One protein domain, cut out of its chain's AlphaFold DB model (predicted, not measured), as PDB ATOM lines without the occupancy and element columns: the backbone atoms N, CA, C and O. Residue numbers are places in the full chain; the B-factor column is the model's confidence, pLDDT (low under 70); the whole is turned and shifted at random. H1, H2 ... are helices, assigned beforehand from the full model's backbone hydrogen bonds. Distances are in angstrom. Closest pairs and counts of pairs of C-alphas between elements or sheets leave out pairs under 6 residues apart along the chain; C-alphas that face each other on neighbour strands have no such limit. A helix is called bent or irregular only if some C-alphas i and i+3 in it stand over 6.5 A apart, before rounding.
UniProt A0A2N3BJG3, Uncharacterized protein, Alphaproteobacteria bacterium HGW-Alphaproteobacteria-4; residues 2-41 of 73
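What this domain is: This is residues 2 to 41 of the 73 residues of an uncharacterized protein of Alphaproteobacteria bacterium HGW-Alphaproteobacteria-4 (UniProt A0A2N3BJG3). Two long helices, H1 and H2, meet near their ends and make a corner, an open V with the single residue Gly 24 at its tip. The rest of the two arms spreads apart: residues 2 to 15 on one side and residues 30 to 41 on the other stand free, and H2 has a kink of 26 degrees near residue 35. The printed part has 40 residues with two named helices, H1 then H2, and no named strand; the class is all helix. It is loose, with a radius of gyration of the C-alphas of 12.6 A, and flat, spanning 32 by 27 by 9 A.

How they stand to each other: The longest helix is H1, residues 3 to 23. A tight link of one residue joins it to H2, residues 25 to 41. The two helices are close but not clearly touching, with 2 pairs of C-alphas within 8 A. Their closest C-alphas, those of Ile 20 and Val 28, are 6.3 A apart. Their lines stand at a steep tilt of 63 degrees, and they run opposite ways. Of the O i to N i+4 pairs, 16 of 17 in H1 and 11 of 13 in H2 are within hydrogen-bond range.

Where its parts are: H1 measures 30.9 A from C-alpha 3 at (121.095, 55.624, 161.059) to C-alpha 23 at (147.422, 65.155, 174.245). H2 measures 25.0 A from its first to its last C-alpha and ends with C-alpha 41 at (139.270, 44.879, 187.366). H2 is irregular, but only just: C-alphas 37 and 40 are 6.7 A apart.

The domain as a whole: The two C-alphas farthest apart, those of Leu 3 and Ala 41, are 33.7 A apart. The printed part has no cut. The mean pLDDT of the printed part is 78.7, and the model's confidence is low, under 70, in residues 2 to 5 and 38 to 41.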
ATOM      1  N   ALA A   2     119.052  51.972 161.763       61.16
ATOM      2  CA  ALA A   2     120.473  51.807 161.373       61.16
ATOM      3  C   ALA A   2     121.244  53.147 161.286       61.16
ATOM      4  O   ALA A   2     122.461  53.189 161.400       61.16
ATOM      5  N   LEU A   3     120.526  54.271 161.154       61.69
ATOM      6  CA  LEU A   3     121.095  55.624 161.059       61.69
ATOM      7  C   LEU A   3     121.621  56.184 162.395       61.69
ATOM      8  O   LEU A   3     122.224  57.255 162.413       61.69
ATOM      9  N   GLN A   4     121.336  55.527 163.525       60.06
ATOM     10  CA  GLN A   4     121.787  55.989 164.844       60.06
ATOM     11  C   GLN A   4     123.194  55.482 165.184       60.06
ATOM     12  O   GLN A   4     123.996  56.262 165.697       60.06
ATOM     13  N   ASP A   5     123.532  54.243 164.814       66.25
ATOM     14  CA  ASP A   5     124.870  53.670 165.039       66.25
ATOM     15  C   ASP A   5     125.970  54.453 164.321       66.25
ATOM     16  O   ASP A   5     127.017  54.756 164.891       66.25
ATOM     17  N   THR A   6     125.710  54.872 163.083       72.50
ATOM     18  CA  THR A   6     126.676  55.637 162.283       72.50
ATOM     19  C   THR A   6     126.942  57.017 162.880       72.50
ATOM     20  O   THR A   6     128.081  57.480 162.897       72.50
ATOM     21  N   ARG A   7     125.909  57.669 163.432       70.00
ATOM     22  CA  ARG A   7     126.045  58.975 164.097       70.00
ATOM     23  C   ARG A   7     126.789  58.870 165.425       70.00
ATOM     24  O   ARG A   7     127.594  59.745 165.735       70.00
ATOM     25  N   ALA A   8     126.551  57.801 166.185       74.69
ATOM     26  CA  ALA A   8     127.292  57.528 167.411       74.69
ATOM     27  C   ALA A   8     128.779  57.284 167.113       74.69
ATOM     28  O   ALA A   8     129.636  57.880 167.763       74.69
ATOM     29  N   GLY A   9     129.088  56.491 166.081       77.38
ATOM     30  CA  GLY A   9     130.461  56.257 165.630       77.38
ATOM     31  C   GLY A   9     131.174  57.540 165.193       77.38
ATOM     32  O   GLY A   9     132.291  57.801 165.639       77.38
ATOM     33  N   ALA A  10     130.509  58.382 164.395       81.50
ATOM     34  CA  ALA A  10     131.064  59.658 163.942       81.50
ATOM     35  C   ALA A  10     131.365  60.615 165.108       81.50
ATOM     36  O   ALA A  10     132.442  61.208 165.160       81.50
ATOM     37  N   ARG A  11     130.455  60.716 166.087       81.81
ATOM     38  CA  ARG A  11     130.663  61.545 167.285       81.81
ATOM     39  C   ARG A  11     131.840  61.041 168.120       81.81
ATOM     40  O   ARG A  11     132.652  61.842 168.576       81.81
ATOM     41  N   SER A  12     131.953  59.729 168.304       85.31
ATOM     42  CA  SER A  12     133.077  59.121 169.023       85.31
ATOM     43  C   SER A  12     134.411  59.399 168.331       85.31
ATOM     44  O   SER A  12     135.377  59.742 169.006       85.31
ATOM     45  N   ALA A  13     134.460  59.318 166.998       84.56
ATOM     46  CA  ALA A  13     135.661  59.620 166.224       84.56
ATOM     47  C   ALA A  13     136.092  61.090 166.372       84.56
ATOM     48  O   ALA A  13     137.270  61.362 166.583       84.56
ATOM     49  N   GLN A  14     135.141  62.029 166.341       86.62
ATOM     50  CA  GLN A  14     135.415  63.457 166.546       86.62
ATOM     51  C   GLN A  14     135.968  63.754 167.945       86.62
ATOM     52  O   GLN A  14     136.935  64.499 168.083       86.62
ATOM     53  N   LEU A  15     135.385  63.149 168.985       86.12
ATOM     54  CA  LEU A  15     135.878  63.309 170.356       86.12
ATOM     55  C   LEU A  15     137.273  62.703 170.530       86.12
ATOM     56  O   LEU A  15     138.111  63.280 171.219       86.12
ATOM     57  N   LEU A  16     137.538  61.562 169.891       82.62
ATOM     58  CA  LEU A  16     138.848  60.923 169.941       82.62
ATOM     59  C   LEU A  16     139.911  61.775 169.238       82.62
ATOM     60  O   LEU A  16     140.998  61.948 169.780       82.62
ATOM     61  N   GLN A  17     139.578  62.347 168.079       85.81
ATOM     62  CA  GLN A  17     140.475  63.237 167.344       85.81
ATOM     63  C   GLN A  17     140.850  64.466 168.180       85.81
ATOM     64  O   GLN A  17     142.032  64.766 168.306       85.81
ATOM     65  N   ALA A  18     139.878  65.108 168.837       85.31
ATOM     66  CA  ALA A  18     140.143  66.251 169.713       85.31
ATOM     67  C   ALA A  18     141.113  65.900 170.858       85.31
ATOM     68  O   ALA A  18     142.007  66.674 171.185       85.31
ATOM     69  N   GLN A  19     140.977  64.706 171.439       83.25
ATOM     70  CA  GLN A  19     141.881  64.228 172.490       83.25
ATOM     71  C   GLN A  19     143.286  63.902 171.963       83.25
ATOM     72  O   GLN A  19     144.273  64.092 172.674       83.25
ATOM     73  N   ILE A  20     143.392  63.411 170.726       84.50
ATOM     74  CA  ILE A  20     144.678  63.176 170.056       84.50
ATOM     75  C   ILE A  20     145.378  64.504 169.765       84.50
ATOM     76  O   ILE A  20     146.583  64.592 169.991       84.50
ATOM     77  N   ASP A  21     144.646  65.525 169.326       85.94
ATOM     78  CA  ASP A  21     145.208  66.850 169.048       85.94
ATOM     79  C   ASP A  21     145.679  67.548 170.340       85.94
ATOM     80  O   ASP A  21     146.727  68.190 170.349       85.94
ATOM     81  N   GLU A  22     144.960  67.374 171.454       82.88
ATOM     82  CA  GLU A  22     145.291  67.998 172.745       82.88
ATOM     83  C   GLU A  22     146.429  67.288 173.502       82.88
ATOM     84  O   GLU A  22     147.244  67.924 174.177       82.88
ATOM     85  N   HIS A  23     146.502  65.956 173.425       81.44
ATOM     86  CA  HIS A  23     147.422  65.155 174.245       81.44
ATOM     87  C   HIS A  23     148.471  64.375 173.444       81.44
ATOM     88  O   HIS A  23     149.410  63.833 174.029       81.44
ATOM     89  N   GLY A  24     148.348  64.312 172.123       87.25
ATOM     90  CA  GLY A  24     149.201  63.515 171.249       87.25
ATOM     91  C   GLY A  24     148.804  62.034 171.203       87.25
ATOM     92  O   GLY A  24     148.451  61.408 172.210       87.25
ATOM     93  N   ALA A  25     148.935  61.437 170.015       84.81
ATOM     94  CA  ALA A  25     148.512  60.061 169.732       84.81
ATOM     95  C   ALA A  25     149.145  59.013 170.669       84.81
ATOM     96  O   ALA A  25     148.491  58.049 171.062       84.81
ATOM     97  N   TRP A  26     150.398  59.217 171.085       87.00
ATOM     98  CA  TRP A  26     151.112  58.304 171.985       87.00
ATOM     99  C   TRP A  26     150.574  58.274 173.411       87.00
ATOM    100  O   TRP A  26     150.510  57.202 174.013       87.00
ATOM    101  N   ARG A  27     150.114  59.409 173.944       85.38
ATOM    102  CA  ARG A  27     149.505  59.442 175.281       85.38
ATOM    103  C   ARG A  27     148.122  58.801 175.251       85.38
ATOM    104  O   ARG A  27     147.810  58.002 176.134       85.38
ATOM    105  N   VAL A  28     147.339  59.067 174.203       83.25
ATOM    106  CA  VAL A  28     146.023  58.439 173.998       83.25
ATOM    107  C   VAL A  28     146.156  56.922 173.836       83.25
ATOM    108  O   VAL A  28     145.452  56.180 174.523       83.25
ATOM    109  N   LEU A  29     147.099  56.439 173.015       87.44
ATOM    110  CA  LEU A  29     147.332  55.003 172.846       87.44
ATOM    111  C   LEU A  29     147.773  54.340 174.156       87.44
ATOM    112  O   LEU A  29     147.237  53.293 174.515       87.44
ATOM    113  N   ALA A  30     148.708  54.946 174.895       89.56
ATOM    114  CA  ALA A  30     149.148  54.417 176.183       89.56
ATOM    115  C   ALA A  30     147.982  54.312 177.181       89.56
ATOM    116  O   ALA A  30     147.842  53.291 177.852       89.56
ATOM    117  N   HIS A  31     147.100  55.316 177.245       87.00
ATOM    118  CA  HIS A  31     145.892  55.269 178.071       87.00
ATOM    119  C   HIS A  31     144.903  54.191 177.619       87.00
ATOM    120  O   HIS A  31     144.385  53.462 178.466       87.00
ATOM    121  N   ALA A  32     144.669  54.055 176.312       84.94
ATOM    122  CA  ALA A  32     143.792  53.029 175.754       84.94
ATOM    123  C   ALA A  32     144.315  51.615 176.060       84.94
ATOM    124  O   ALA A  32     143.560  50.769 176.539       84.94
ATOM    125  N   LEU A  33     145.621  51.383 175.892       87.12
ATOM    126  CA  LEU A  33     146.300  50.145 176.286       87.12
ATOM    127  C   LEU A  33     146.154  49.883 177.788       87.12
ATOM    128  O   LEU A  33     145.785  48.783 178.198       87.12
ATOM    129  N   ARG A  34     146.376  50.900 178.628       85.56
ATOM    130  CA  ARG A  34     146.241  50.765 180.085       85.56
ATOM    131  C   ARG A  34     144.804  50.474 180.507       85.56
ATOM    132  O   ARG A  34     144.599  49.704 181.439       85.56
ATOM    133  N   ALA A  35     143.817  51.048 179.826       81.88
ATOM    134  CA  ALA A  35     142.403  50.770 180.054       81.88
ATOM    135  C   ALA A  35     142.009  49.369 179.573       81.88
ATOM    136  O   ALA A  35     141.234  48.695 180.247       81.88
ATOM    137  N   LEU A  36     142.568  48.896 178.459       80.19
ATOM    138  CA  LEU A  36     142.331  47.545 177.953       80.19
ATOM    139  C   LEU A  36     142.875  46.484 178.922       80.19
ATOM    140  O   LEU A  36     142.186  45.514 179.239       80.19
ATOM    141  N   VAL A  37     144.086  46.696 179.439       81.81
ATOM    142  CA  VAL A  37     144.731  45.782 180.394       81.81
ATOM    143  C   VAL A  37     144.135  45.930 181.804       81.81
ATOM    144  O   VAL A  37     143.869  44.934 182.473       81.81
ATOM    145  N   GLY A  38     143.848  47.157 182.250       66.50
ATOM    146  CA  GLY A  38     143.298  47.457 183.579       66.50
ATOM    147  C   GLY A  38     141.777  47.285 183.709       66.50
ATOM    148  O   GLY A  38     141.258  47.123 184.814       66.50
ATOM    149  N   GLY A  39     141.039  47.271 182.598       56.31
ATOM    150  CA  GLY A  39     139.572  47.228 182.562       56.31
ATOM    151  C   GLY A  39     138.964  45.918 183.064       56.31
ATOM    152  O   GLY A  39     137.794  45.885 183.448       56.31
ATOM    153  N   ARG A  40     139.761  44.846 183.167       55.44
ATOM    154  CA  ARG A  40     139.312  43.565 183.735       55.44
ATOM    155  C   ARG A  40     139.008  43.651 185.238       55.44
ATOM    156  O   ARG A  40     138.331  42.766 185.754       55.44
ATOM    157  N   ALA A  41     139.464  44.702 185.927       53.16
ATOM    158  CA  ALA A  41     139.270  44.879 187.366       53.16
ATOM    159  C   ALA A  41     137.886  45.431 187.746       53.16
ATOM    160  O   ALA A  41     137.432  45.213 188.866       53.16
TER     161      ALA A  41